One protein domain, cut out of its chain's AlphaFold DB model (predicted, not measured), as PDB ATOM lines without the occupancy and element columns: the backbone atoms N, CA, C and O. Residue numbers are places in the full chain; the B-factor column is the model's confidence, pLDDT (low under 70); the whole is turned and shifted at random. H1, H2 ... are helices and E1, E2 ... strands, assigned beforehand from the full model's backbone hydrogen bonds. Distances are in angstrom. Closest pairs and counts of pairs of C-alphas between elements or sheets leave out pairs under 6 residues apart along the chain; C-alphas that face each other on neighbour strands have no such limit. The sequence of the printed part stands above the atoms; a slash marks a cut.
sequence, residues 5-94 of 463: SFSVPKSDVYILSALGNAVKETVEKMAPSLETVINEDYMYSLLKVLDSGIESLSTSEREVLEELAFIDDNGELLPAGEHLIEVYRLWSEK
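What this domain is: This is residues 5 to 94 of the 463 residues of an uncharacterized protein of Sulfurihydrogenibium azorense (strain Az-Fu1 / DSM 15241 / OCM 825) (UniProt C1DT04). Two helices, H1 and H4, lie side by side and run opposite ways; H2 crosses H4 at a wide angle, and H3 packs across H2, touching neither H1 nor H4. At the other end the first printed stretch, residues 5 to 16 with the short strand E1, folds back on itself as a thin arm that reaches away from the helices and adds to the length. The printed part has 90 residues, with one named strand and then four named helices in the order E1, H1, H2, H3, H4, and its class is mostly helix. It is only just loose, close to compact, with a radius of gyration of the C-alphas of 14.7 A, and its elongated outline spans 51 by 27 by 18 A.

How they stand to each other: Start at Ser 5: residues 5 to 6 pair antiparallel with residues 14 to 15 of E1, residues 14 to 16, which pairs with no named strand. E1 and H1, residues 18 to 29, meet only through their link, which is tight. Look next at H1 and H4, residues 79 to 93: they touch, with 23 pairs of C-alphas within 8 A, the closest being those of Thr 26 and Ala 80 at 4.6 A. They run opposite ways at a shallow tilt of 21 degrees. H2, residues 40 to 52, touches H4 with its residues 43 to 47 alone, about perpendicular at 74 degrees; the closest C-alphas are those of Met 43 and Tyr 88, 6.2 A apart. H2 touches H3, residues 59 to 67, with its residues 42 to 46 alone, about perpendicular at 79 degrees; the closest C-alphas are those of Ser 45 and Glu 61, 6.3 A apart. Only just, the helix packing is mostly crossed, with 1 of 3 touching pairs at a shallow tilt. H1 is apart from H2 and H3, and H3 and H4 are only just apart, their closest C-alphas at 8.3 A. In H1, H2, H3 and H4 every O i to N i+4 pair is within hydrogen-bond range.

Where its parts are: Find C-alpha 14 at (-28.001, 7.728, -26.598), where E1 begins. H1 starts at C-alpha 18, (-20.848, 12.480, -17.010), and runs 16.9 A to C-alpha 29. H2 covers 18.1 A from Glu 40 to Ser 52, and H3 covers 12.0 A from Thr 59 to Glu 67. H4, the longest helix, runs 21.3 A from Pro 79 to C-alpha 93 at (-18.723, 10.967, -4.873).

The domain as a whole: The two C-alphas farthest apart are those of Lys 10 and Glu 55, at 51.7 A. The printed part has no cut, and its long link is the one of 11 residues from H3 to H4. The mean pLDDT of the printed part is 91.4; look at residues 9 to 10 for the two values under 70.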
ATOM      1  N   SER A   5     -26.451   6.497 -21.383       86.31
ATOM      2  CA  SER A   5     -27.879   6.667 -21.132       86.31
ATOM      3  C   SER A   5     -28.643   6.659 -22.450       86.31
ATOM      4  O   SER A   5     -28.232   7.309 -23.406       86.31
ATOM      5  N   PHE A   6     -29.765   5.939 -22.489       85.12
ATOM      6  CA  PHE A   6     -30.640   5.826 -23.656       85.12
ATOM      7  C   PHE A   6     -31.948   6.570 -23.414       85.12
ATOM      8  O   PHE A   6     -32.475   6.572 -22.298       85.12
ATOM      9  N   SER A   7     -32.477   7.192 -24.464       78.94
ATOM     10  CA  SER A   7     -33.777   7.845 -24.427       78.94
ATOM     11  C   SER A   7     -34.886   6.818 -24.212       78.94
ATOM     12  O   SER A   7     -34.859   5.705 -24.731       78.94
ATOM     13  N   VAL A   8     -35.900   7.183 -23.439       70.62
ATOM     14  CA  VAL A   8     -37.077   6.342 -23.201       70.62
ATOM     15  C   VAL A   8     -38.302   6.955 -23.883       70.62
ATOM     16  O   VAL A   8     -38.422   8.179 -23.912       70.62
ATOM     17  N   PRO A   9     -39.218   6.140 -24.446       66.56
ATOM     18  CA  PRO A   9     -39.213   4.671 -24.461       66.56
ATOM     19  C   PRO A   9     -38.467   4.042 -25.654       66.56
ATOM     20  O   PRO A   9     -38.188   2.848 -25.615       66.56
ATOM     21  N   LYS A  10     -38.173   4.801 -26.720       65.38
ATOM     22  CA  LYS A  10     -37.737   4.221 -28.005       65.38
ATOM     23  C   LYS A  10     -36.241   3.874 -28.103       65.38
ATOM     24  O   LYS A  10     -35.876   3.139 -29.004       65.38
ATOM     25  N   SER A  11     -35.385   4.318 -27.172       74.69
ATOM     26  CA  SER A  11     -33.921   4.085 -27.174       74.69
ATOM     27  C   SER A  11     -33.186   4.516 -28.453       74.69
ATOM     28  O   SER A  11     -32.042   4.122 -28.661       74.69
ATOM     29  N   ASP A  12     -33.808   5.368 -29.275       78.25
ATOM     30  CA  ASP A  12     -33.265   5.842 -30.558       78.25
ATOM     31  C   ASP A  12     -32.128   6.864 -30.388       78.25
ATOM     32  O   ASP A  12     -31.393   7.153 -31.329       78.25
ATOM     33  N   VAL A  13     -31.993   7.442 -29.191       82.06
ATOM     34  CA  VAL A  13     -30.968   8.438 -28.863       82.06
ATOM     35  C   VAL A  13     -30.194   7.940 -27.660       82.06
ATOM     36  O   VAL A  13     -30.794   7.524 -26.668       82.06
ATOM     37  N   TYR A  14     -28.872   8.009 -27.729       85.19
ATOM     38  CA  TYR A  14     -28.001   7.728 -26.598       85.19
ATOM     39  C   TYR A  14     -27.052   8.897 -26.361       85.19
ATOM     40  O   TYR A  14     -26.742   9.663 -27.270       85.19
ATOM     41  N   ILE A  15     -26.601   9.032 -25.120       87.25
ATOM     42  CA  ILE A  15     -25.589  10.004 -24.726       87.25
ATOM     43  C   ILE A  15     -24.668   9.367 -23.691       87.25
ATOM     44  O   ILE A  15     -25.106   8.547 -22.875       87.25
ATOM     45  N   LEU A  16     -23.389   9.732 -23.717       89.31
ATOM     46  CA  LEU A  16     -22.489   9.405 -22.621       89.31
ATOM     47  C   LEU A  16     -22.922  10.181 -21.375       89.31
ATOM     48  O   LEU A  16     -23.186  11.381 -21.450       89.31
ATOM     49  N   SER A  17     -23.001   9.497 -20.235       90.31
ATOM     50  CA  SER A  17     -23.201  10.153 -18.938       90.31
ATOM     51  C   SER A  17     -21.982  11.005 -18.582       90.31
ATOM     52  O   SER A  17     -20.962  10.952 -19.272       90.31
ATOM     53  N   ALA A  18     -22.029  11.743 -17.470       90.12
ATOM     54  CA  ALA A  18     -20.848  12.480 -17.010       90.12
ATOM     55  C   ALA A  18     -19.634  11.551 -16.860       90.12
ATOM     56  O   ALA A  18     -18.552  11.849 -17.359       90.12
ATOM     57  N   LEU A  19     -19.853  10.385 -16.242       91.94
ATOM     58  CA  LEU A  19     -18.821   9.370 -16.060       91.94
ATOM     59  C   LEU A  19     -18.378   8.781 -17.405       91.94
ATOM     60  O   LEU A  19     -17.186   8.606 -17.629       91.94
ATOM     61  N   GLY A  20     -19.316   8.509 -18.317       92.31
ATOM     62  CA  GLY A  20     -18.997   8.037 -19.666       92.31
ATOM     63  C   GLY A  20     -18.139   9.022 -20.457       92.31
ATOM     64  O   GLY A  20     -17.183   8.608 -21.106       92.31
ATOM     65  N   ASN A  21     -18.443  10.319 -20.365       90.69
ATOM     66  CA  ASN A  21     -17.651  11.377 -20.988       90.69
ATOM     67  C   ASN A  21     -16.254  11.461 -20.364       90.69
ATOM     68  O   ASN A  21     -15.280  11.484 -21.102       90.69
ATOM     69  N   ALA A  22     -16.135  11.438 -19.033       92.62
ATOM     70  CA  ALA A  22     -14.833  11.463 -18.360       92.62
ATOM     71  C   ALA A  22     -13.960  10.249 -18.733       92.62
ATOM     72  O   ALA A  22     -12.773  10.396 -19.024       92.62
ATOM     73  N   VAL A  23     -14.561   9.054 -18.814       94.44
ATOM     74  CA  VAL A  23     -13.881   7.834 -19.276       94.44
ATOM     75  C   VAL A  23     -13.431   7.977 -20.728       94.44
ATOM     76  O   VAL A  23     -12.280   7.681 -21.032       94.44
ATOM     77  N   LYS A  24     -14.301   8.462 -21.624       92.94
ATOM     78  CA  LYS A  24     -13.946   8.704 -23.029       92.94
ATOM     79  C   LYS A  24     -12.768   9.671 -23.152       92.94
ATOM     80  O   LYS A  24     -11.806   9.346 -23.834       92.94
ATOM     81  N   GLU A  25     -12.821  10.817 -22.473       93.56
ATOM     82  CA  GLU A  25     -11.755  11.828 -22.516       93.56
ATOM     83  C   GLU A  25     -10.421  11.287 -21.979       93.56
ATOM     84  O   GLU A  25      -9.368  11.601 -22.526       93.56
ATOM     85  N   THR A  26     -10.461  10.432 -20.952       95.81
ATOM     86  CA  THR A  26      -9.272   9.730 -20.443       95.81
ATOM     87  C   THR A  26      -8.694   8.801 -21.514       95.81
ATOM     88  O   THR A  26      -7.513   8.882 -21.845       95.81
ATOM     89  N   VAL A  27      -9.543   7.955 -22.110       95.00
ATOM     90  CA  VAL A  27      -9.145   6.953 -23.112       95.00
ATOM     91  C   VAL A  27      -8.621   7.585 -24.403       95.00
ATOM     92  O   VAL A  27      -7.713   7.042 -25.022       95.00
ATOM     93  N   GLU A  28      -9.157   8.735 -24.812       93.81
ATOM     94  CA  GLU A  28      -8.717   9.452 -26.018       93.81
ATOM     95  C   GLU A  28      -7.344  10.126 -25.869       93.81
ATOM     96  O   GLU A  28      -6.714  10.440 -26.879       93.81
ATOM     97  N   LYS A  29      -6.883  10.363 -24.634       95.44
ATOM     98  CA  LYS A  29      -5.651  11.115 -24.337       95.44
ATOM     99  C   LYS A  29      -4.529  10.270 -23.739       95.44
ATOM    100  O   LYS A  29      -3.388  10.724 -23.730       95.44
ATOM    101  N   MET A  30      -4.843   9.088 -23.219       94.69
ATOM    102  CA  MET A  30      -3.862   8.165 -22.645       94.69
ATOM    103  C   MET A  30      -3.074   7.418 -23.734       94.69
ATOM    104  O   MET A  30      -3.480   7.362 -24.898       94.69
ATOM    105  N   ALA A  31      -1.985   6.760 -23.340       93.56
ATOM    106  CA  ALA A  31      -1.310   5.778 -24.182       93.56
ATOM    107  C   ALA A  31      -2.002   4.399 -24.061       93.56
ATOM    108  O   ALA A  31      -2.138   3.884 -22.953       93.56
ATOM    109  N   PRO A  32      -2.443   3.756 -25.163       88.56
ATOM    110  CA  PRO A  32      -3.113   2.453 -25.118       88.56
ATOM    111  C   PRO A  32      -2.092   1.300 -25.088       88.56
ATOM    112  O   PRO A  32      -2.031   0.477 -26.002       88.56
ATOM    113  N   SER A  33      -1.239   1.291 -24.070       90.06
ATOM    114  CA  SER A  33      -0.099   0.375 -23.905       90.06
ATOM    115  C   SER A  33      -0.445  -0.902 -23.133       90.06
ATOM    116  O   SER A  33       0.158  -1.948 -23.376       90.06
ATOM    117  N   LEU A  34      -1.459  -0.845 -22.265       91.62
ATOM    118  CA  LEU A  34      -1.881  -1.951 -21.403       91.62
ATOM    119  C   LEU A  34      -3.277  -2.478 -21.764       91.62
ATOM    120  O   LEU A  34      -4.112  -1.771 -22.323       91.62
ATOM    121  N   GLU A  35      -3.551  -3.734 -21.398       89.19
ATOM    122  CA  GLU A  35      -4.875  -4.354 -21.571       89.19
ATOM    123  C   GLU A  35      -5.927  -3.710 -20.655       89.19
ATOM    124  O   GLU A  35      -7.058  -3.453 -21.068       89.19
ATOM    125  N   THR A  36      -5.545  -3.423 -19.410       90.94
ATOM    126  CA  THR A  36      -6.358  -2.636 -18.481       90.94
ATOM    127  C   THR A  36      -5.831  -1.217 -18.471       90.94
ATOM    128  O   THR A  36      -4.661  -0.991 -18.193       90.94
ATOM    129  N   VAL A  37      -6.712  -0.270 -18.771       91.50
ATOM    130  CA  VAL A  37      -6.350   1.140 -18.954       91.50
ATOM    131  C   VAL A  37      -6.945   2.047 -17.881       91.50
ATOM    132  O   VAL A  37      -6.392   3.090 -17.571       91.50
ATOM    133  N   ILE A  38      -8.062   1.645 -17.272       92.25
ATOM    134  CA  ILE A  38      -8.703   2.349 -16.158       92.25
ATOM    135  C   ILE A  38      -9.194   1.296 -15.167       92.25
ATOM    136  O   ILE A  38      -9.984   0.421 -15.531       92.25
ATOM    137  N   ASN A  39      -8.755   1.386 -13.914       93.31
ATOM    138  CA  ASN A  39      -9.271   0.589 -12.805       93.31
ATOM    139  C   ASN A  39      -9.148   1.362 -11.478       93.31
ATOM    140  O   ASN A  39      -8.641   2.484 -11.438       93.31
ATOM    141  N   GLU A  40      -9.641   0.761 -10.397       93.50
ATOM    142  CA  GLU A  40      -9.646   1.373  -9.066       93.50
ATOM    143  C   GLU A  40      -8.230   1.628  -8.525       93.50
ATOM    144  O   GLU A  40      -7.948   2.711  -8.014       93.50
ATOM    145  N   ASP A  41      -7.317   0.675  -8.722       94.25
ATOM    146  CA  ASP A  41      -5.936   0.763  -8.241       94.25
ATOM    147  C   ASP A  41      -5.164   1.912  -8.904       94.25
ATOM    148  O   ASP A  41      -4.407   2.620  -8.238       94.25
ATOM    149  N   TYR A  42      -5.378   2.147 -10.202       94.69
ATOM    150  CA  TYR A  42      -4.727   3.229 -10.944       94.69
ATOM    151  C   TYR A  42      -5.251   4.587 -10.484       94.69
ATOM    152  O   TYR A  42      -4.466   5.512 -10.293       94.69
ATOM    153  N   MET A  43      -6.561   4.696 -10.232       95.25
ATOM    154  CA  MET A  43      -7.150   5.910  -9.664       95.25
ATOM    155  C   MET A  43      -6.584   6.203  -8.271       95.25
ATOM    156  O   MET A  43      -6.162   7.328  -8.016       95.25
ATOM    157  N   TYR A  44      -6.501   5.208  -7.378       95.19
ATOM    158  CA  TYR A  44      -5.898   5.411  -6.057       95.19
ATOM    159  C   TYR A  44      -4.411   5.744  -6.130       95.19
ATOM    160  O   TYR A  44      -3.943   6.586  -5.367       95.19
ATOM    161  N   SER A  45      -3.673   5.118  -7.044       95.00
ATOM    162  CA  SER A  45      -2.265   5.442  -7.279       95.00
ATOM    163  C   SER A  45      -2.119   6.898  -7.712       95.00
ATOM    164  O   SER A  45      -1.322   7.630  -7.137       95.00
ATOM    165  N   LEU A  46      -2.953   7.365  -8.643       94.44
ATOM    166  CA  LEU A  46      -2.933   8.756  -9.084       94.44
ATOM    167  C   LEU A  46      -3.245   9.737  -7.938       94.44
ATOM    168  O   LEU A  46      -2.593  10.769  -7.825       94.44
ATOM    169  N   LEU A  47      -4.176   9.402  -7.038       93.62
ATOM    170  CA  LEU A  47      -4.464  10.224  -5.854       93.62
ATOM    171  C   LEU A  47      -3.287  10.292  -4.876       93.62
ATOM    172  O   LEU A  47      -3.013  11.362  -4.339       93.62
ATOM    173  N   LYS A  48      -2.545   9.191  -4.684       94.12
ATOM    174  CA  LYS A  48      -1.322   9.205  -3.860       94.12
ATOM    175  C   LYS A  48      -0.306  10.219  -4.388       94.12
ATOM    176  O   LYS A  48       0.297  10.934  -3.590       94.12
ATOM    177  N   VAL A  49      -0.160  10.326  -5.714       92.88
ATOM    178  CA  VAL A  49       0.715  11.333  -6.341       92.88
ATOM    179  C   VAL A  49       0.283  12.748  -5.965       92.88
ATOM    180  O   VAL A  49       1.130  13.564  -5.613       92.88
ATOM    181  N   LEU A  50      -1.020  13.035  -5.978       90.50
ATOM    182  CA  LEU A  50      -1.545  14.362  -5.633       90.50
ATOM    183  C   LEU A  50      -1.398  14.691  -4.147       90.50
ATOM    184  O   LEU A  50      -1.058  15.819  -3.800       90.50
ATOM    185  N   ASP A  51      -1.645  13.712  -3.279       91.81
ATOM    186  CA  ASP A  51      -1.654  13.919  -1.831       91.81
ATOM    187  C   ASP A  51      -0.245  13.936  -1.230       91.81
ATOM    188  O   ASP A  51       0.023  14.649  -0.263       91.81
ATOM    189  N   SER A  52       0.648  13.089  -1.746       91.38
ATOM    190  CA  SER A  52       1.936  12.763  -1.117       91.38
ATOM    191  C   SER A  52       3.128  12.790  -2.079       91.38
ATOM    192  O   SER A  52       4.247  12.492  -1.661       91.38
ATOM    193  N   GLY A  53       2.922  13.167  -3.343       89.88
ATOM    194  CA  GLY A  53       3.966  13.222  -4.366       89.88
ATOM    195  C   GLY A  53       4.329  11.852  -4.945       89.88
ATOM    196  O   GLY A  53       3.961  10.802  -4.413       89.88
ATOM    197  N   ILE A  54       5.092  11.856  -6.042       92.12
ATOM    198  CA  ILE A  54       5.479  10.640  -6.781       92.12
ATOM    199  C   ILE A  54       6.261   9.624  -5.931       92.12
ATOM    200  O   ILE A  54       6.161   8.423  -6.158       92.12
ATOM    201  N   GLU A  55       6.998  10.079  -4.910       91.62
ATOM    202  CA  GLU A  55       7.774   9.209  -4.008       91.62
ATOM    203  C   GLU A  55       6.897   8.263  -3.172       91.62
ATOM    204  O   GLU A  55       7.388   7.269  -2.639       91.62
ATOM    205  N   SER A  56       5.599   8.560  -3.058       91.62
ATOM    206  CA  SER A  56       4.633   7.714  -2.355       91.62
ATOM    207  C   SER A  56       4.200   6.476  -3.152       91.62
ATOM    208  O   SER A  56       3.573   5.576  -2.586       91.62
ATOM    209  N   LEU A  57       4.534   6.415  -4.446       93.06
ATOM    210  CA  LEU A  57       4.235   5.279  -5.309       93.06
ATOM    211  C   LEU A  57       5.262   4.159  -5.151       93.06
ATOM    212  O   LEU A  57       6.470   4.384  -5.058       93.06
ATOM    213  N   SER A  58       4.790   2.918  -5.226       95.06
ATOM    214  CA  SER A  58       5.661   1.787  -5.537       95.06
ATOM    215  C   SER A  58       6.180   1.879  -6.976       95.06
ATOM    216  O   SER A  58       5.560   2.495  -7.842       95.06
ATOM    217  N   THR A  59       7.301   1.209  -7.262       94.00
ATOM    218  CA  THR A  59       7.879   1.155  -8.616       94.00
ATOM    219  C   THR A  59       6.865   0.674  -9.653       94.00
ATOM    220  O   THR A  59       6.759   1.272 -10.714       94.00
ATOM    221  N   SER A  60       6.057  -0.336  -9.313       93.44
ATOM    222  CA  SER A  60       5.034  -0.867 -10.217       93.44
ATOM    223  C   SER A  60       3.881   0.112 -10.456       93.44
ATOM    224  O   SER A  60       3.401   0.198 -11.580       93.44
ATOM    225  N   GLU A  61       3.423   0.844  -9.434       94.94
ATOM    226  CA  GLU A  61       2.376   1.862  -9.612       94.94
ATOM    227  C   GLU A  61       2.879   2.999 -10.506       94.94
ATOM    228  O   GLU A  61       2.174   3.429 -11.414       94.94
ATOM    229  N   ARG A  62       4.122   3.443 -10.285       95.25
ATOM    230  CA  ARG A  62       4.763   4.482 -11.093       95.25
ATOM    231  C   ARG A  62       4.900   4.062 -12.556       95.25
ATOM    232  O   ARG A  62       4.474   4.812 -13.425       95.25
ATOM    233  N   GLU A  63       5.438   2.869 -12.809       94.44
ATOM    234  CA  GLU A  63       5.595   2.328 -14.165       94.44
ATOM    235  C   GLU A  63       4.257   2.314 -14.913       94.44
ATOM    236  O   GLU A  63       4.190   2.784 -16.042       94.44
ATOM    237  N   VAL A  64       3.174   1.873 -14.266       95.69
ATOM    238  CA  VAL A  64       1.846   1.825 -14.894       95.69
ATOM    239  C   VAL A  64       1.295   3.220 -15.207       95.69
ATOM    240  O   VAL A  64       0.751   3.430 -16.294       95.69
ATOM    241  N   LEU A  65       1.405   4.178 -14.279       96.06
ATOM    242  CA  LEU A  65       0.889   5.533 -14.502       96.06
ATOM    243  C   LEU A  65       1.682   6.284 -15.586       96.06
ATOM    244  O   LEU A  65       1.079   7.021 -16.368       96.06
ATOM    245  N   GLU A  66       3.001   6.084 -15.655       95.81
ATOM    246  CA  GLU A  66       3.852   6.624 -16.723       95.81
ATOM    247  C   GLU A  66       3.561   5.932 -18.070       95.81
ATOM    248  O   GLU A  66       3.407   6.603 -19.091       95.81
ATOM    249  N   GLU A  67       3.413   4.600 -18.092       96.19
ATOM    250  CA  GLU A  67       3.180   3.819 -19.317       96.19
ATOM    251  C   GLU A  67       1.834   4.142 -19.979       96.19
ATOM    252  O   GLU A  67       1.733   4.134 -21.208       96.19
ATOM    253  N   LEU A  68       0.808   4.460 -19.183       96.62
ATOM    254  CA  LEU A  68      -0.496   4.933 -19.662       96.62
ATOM    255  C   LEU A  68      -0.522   6.445 -19.947       96.62
ATOM    256  O   LEU A  68      -1.540   6.962 -20.408       96.62
ATOM    257  N   ALA A  69       0.586   7.157 -19.723       96.50
ATOM    258  CA  ALA A  69       0.693   8.608 -19.860       96.50
ATOM    259  C   ALA A  69      -0.326   9.378 -18.992       96.50
ATOM    260  O   ALA A  69      -0.905  10.376 -19.429       96.50
ATOM    261  N   PHE A  70      -0.558   8.921 -17.759       96.94
ATOM    262  CA  PHE A  70      -1.315   9.676 -16.756       96.94
ATOM    263  C   PHE A  70      -0.452  10.700 -16.027       96.94
ATOM    264  O   PHE A  70      -0.952  11.774 -15.684       96.94
ATOM    265  N   ILE A  71       0.828  10.386 -15.828       96.31
ATOM    266  CA  ILE A  71       1.829  11.284 -15.251       96.31
ATOM    267  C   ILE A  71       3.103  11.292 -16.098       96.31
ATOM    268  O   ILE A  71       3.338  10.361 -16.872       96.31
ATOM    269  N   ASP A  72       3.911  12.335 -15.945       94.81
ATOM    270  CA  ASP A  72       5.279  12.381 -16.462       94.81
ATOM    271  C   ASP A  72       6.298  11.751 -15.485       94.81
ATOM    272  O   ASP A  72       5.947  11.223 -14.427       94.81
ATOM    273  N   ASP A  73       7.585  11.832 -15.830       91.19
ATOM    274  CA  ASP A  73       8.701  11.311 -15.033       91.19
ATOM    275  C   ASP A  73       8.933  12.057 -13.703       91.19
ATOM    276  O   ASP A  73       9.637  11.554 -12.816       91.19
ATOM    277  N   ASN A  74       8.320  13.231 -13.538       90.38
ATOM    278  CA  ASN A  74       8.351  14.047 -12.326       90.38
ATOM    279  C   ASN A  74       7.096  13.851 -11.459       90.38
ATOM    280  O   ASN A  74       7.069  14.292 -10.307       90.38
ATOM    281  N   GLY A  75       6.081  13.158 -11.979       89.69
ATOM    282  CA  GLY A  75       4.798  12.942 -11.316       89.69
ATOM    283  C   GLY A  75       3.797  14.063 -11.557       89.69
ATOM    284  O   GLY A  75       2.794  14.141 -10.849       89.69
ATOM    285  N   GLU A  76       4.052  14.939 -12.527       94.12
ATOM    286  CA  GLU A  76       3.084  15.931 -12.971       94.12
ATOM    287  C   GLU A  76       1.983  15.252 -13.786       94.12
ATOM    288  O   GLU A  76       2.239  14.341 -14.575       94.12
ATOM    289  N   LEU A  77       0.737  15.689 -13.593       95.38
ATOM    290  CA  LEU A  77      -0.394  15.154 -14.341       95.38
ATOM    291  C   LEU A  77      -0.281  15.503 -15.823       95.38
ATOM    292  O   LEU A  77      -0.119  16.662 -16.203       95.38
ATOM    293  N   LEU A  78      -0.488  14.496 -16.658       96.19
ATOM    294  CA  LEU A  78      -0.744  14.667 -18.080       96.19
ATOM    295  C   LEU A  78      -2.262  14.763 -18.329       96.19
ATOM    296  O   LEU A  78      -3.050  14.371 -17.462       96.19
ATOM    297  N   PRO A  79      -2.721  15.218 -19.516       96.19
ATOM    298  CA  PRO A  79      -4.148  15.421 -19.784       96.19
ATOM    299  C   PRO A  79      -5.031  14.197 -19.504       96.19
ATOM    300  O   PRO A  79      -6.168  14.330 -19.057       96.19
ATOM    301  N   ALA A  80      -4.524  12.984 -19.744       95.50
ATOM    302  CA  ALA A  80      -5.248  11.761 -19.414       95.50
ATOM    303  C   ALA A  80      -5.399  11.562 -17.896       95.50
ATOM    304  O   ALA A  80      -6.469  11.165 -17.439       95.50
ATOM    305  N   GLY A  81      -4.365  11.884 -17.114       95.69
ATOM    306  CA  GLY A  81      -4.407  11.850 -15.651       95.69
ATOM    307  C   GLY A  81      -5.398  12.864 -15.079       95.69
ATOM    308  O   GLY A  81      -6.190  12.518 -14.206       95.69
ATOM    309  N   GLU A  82      -5.444  14.082 -15.628       95.06
ATOM    310  CA  GLU A  82      -6.445  15.090 -15.245       95.06
ATOM    311  C   GLU A  82      -7.881  14.566 -15.419       95.06
ATOM    312  O   GLU A  82      -8.725  14.713 -14.532       95.06
ATOM    313  N   HIS A  83      -8.164  13.897 -16.540       95.19
ATOM    314  CA  HIS A  83      -9.477  13.295 -16.774       95.19
ATOM    315  C   HIS A  83      -9.735  12.052 -15.916       95.19
ATOM    316  O   HIS A  83     -10.876  11.849 -15.495       95.19
ATOM    317  N   LEU A  84      -8.706  11.264 -15.589       95.75
ATOM    318  CA  LEU A  84      -8.843  10.111 -14.699       95.75
ATOM    319  C   LEU A  84      -9.235  10.531 -13.271       95.75
ATOM    320  O   LEU A  84     -10.010   9.835 -12.615       95.75
ATOM    321  N   ILE A  85      -8.782  11.697 -12.802       94.62
ATOM    322  CA  ILE A  85      -9.233  12.273 -11.522       94.62
ATOM    323  C   ILE A  85     -10.726  12.596 -11.567       94.62
ATOM    324  O   ILE A  85     -11.454  12.310 -10.617       94.62
ATOM    325  N   GLU A  86     -11.211  13.149 -12.678       92.94
ATOM    326  CA  GLU A  86     -12.640  13.414 -12.851       92.94
ATOM    327  C   GLU A  86     -13.456  12.111 -12.904       92.94
ATOM    328  O   GLU A  86     -14.545  12.043 -12.328       92.94
ATOM    329  N   VAL A  87     -12.917  11.047 -13.520       94.44
ATOM    330  CA  VAL A  87     -13.504   9.697 -13.450       94.44
ATOM    331  C   VAL A  87     -13.618   9.249 -11.996       94.44
ATOM    332  O   VAL A  87     -14.708   8.846 -11.586       94.44
ATOM    333  N   TYR A  88     -12.544   9.366 -11.208       93.56
ATOM    334  CA  TYR A  88     -12.564   9.018  -9.788       93.56
ATOM    335  C   TYR A  88     -13.614   9.823  -9.023       93.56
ATOM    336  O   TYR A  88     -14.427   9.225  -8.325       93.56
ATOM    337  N   ARG A  89     -13.650  11.153  -9.183       92.25
ATOM    338  CA  ARG A  89     -14.598  12.043  -8.492       92.25
ATOM    339  C   ARG A  89     -16.049  11.656  -8.783       92.25
ATOM    340  O   ARG A  89     -16.857  11.504  -7.870       92.25
ATOM    341  N   LEU A  90     -16.389  11.463 -10.057       91.19
ATOM    342  CA  LEU A  90     -17.737  11.061 -10.473       91.19
ATOM    343  C   LEU A  90     -18.088   9.651  -9.989       91.19
ATOM    344  O   LEU A  90     -19.235   9.397  -9.610       91.19
ATOM    345  N   TRP A  91     -17.111   8.742  -9.993       91.00
ATOM    346  CA  TRP A  91     -17.283   7.361  -9.561       91.00
ATOM    347  C   TRP A  91     -17.485   7.233  -8.043       91.00
ATOM    348  O   TRP A  91     -18.404   6.535  -7.600       91.00
ATOM    349  N   SER A  92     -16.675   7.936  -7.250       89.69
ATOM    350  CA  SER A  92     -16.659   7.842  -5.788       89.69
ATOM    351  C   SER A  92     -17.727   8.722  -5.129       89.69
ATOM    352  O   SER A  92     -18.507   8.233  -4.310       89.69
ATOM    353  N   GLU A  93     -17.829   9.996  -5.517       86.81
ATOM    354  CA  GLU A  93     -18.723  10.967  -4.873       86.81
ATOM    355  C   GLU A  93     -20.161  10.898  -5.394       86.81
ATOM    356  O   GLU A  93     -21.084  11.345  -4.711       86.81
ATOM    357  N   LYS A  94     -20.372  10.372  -6.612       84.19
ATOM    358  CA  LYS A  94     -21.677  10.373  -7.311       84.19
ATOM    359  C   LYS A  94     -22.310  11.768  -7.378       84.19
ATOM    360  O   LYS A  94     -23.532  11.920  -7.347       84.19
TER     361      LYS A  94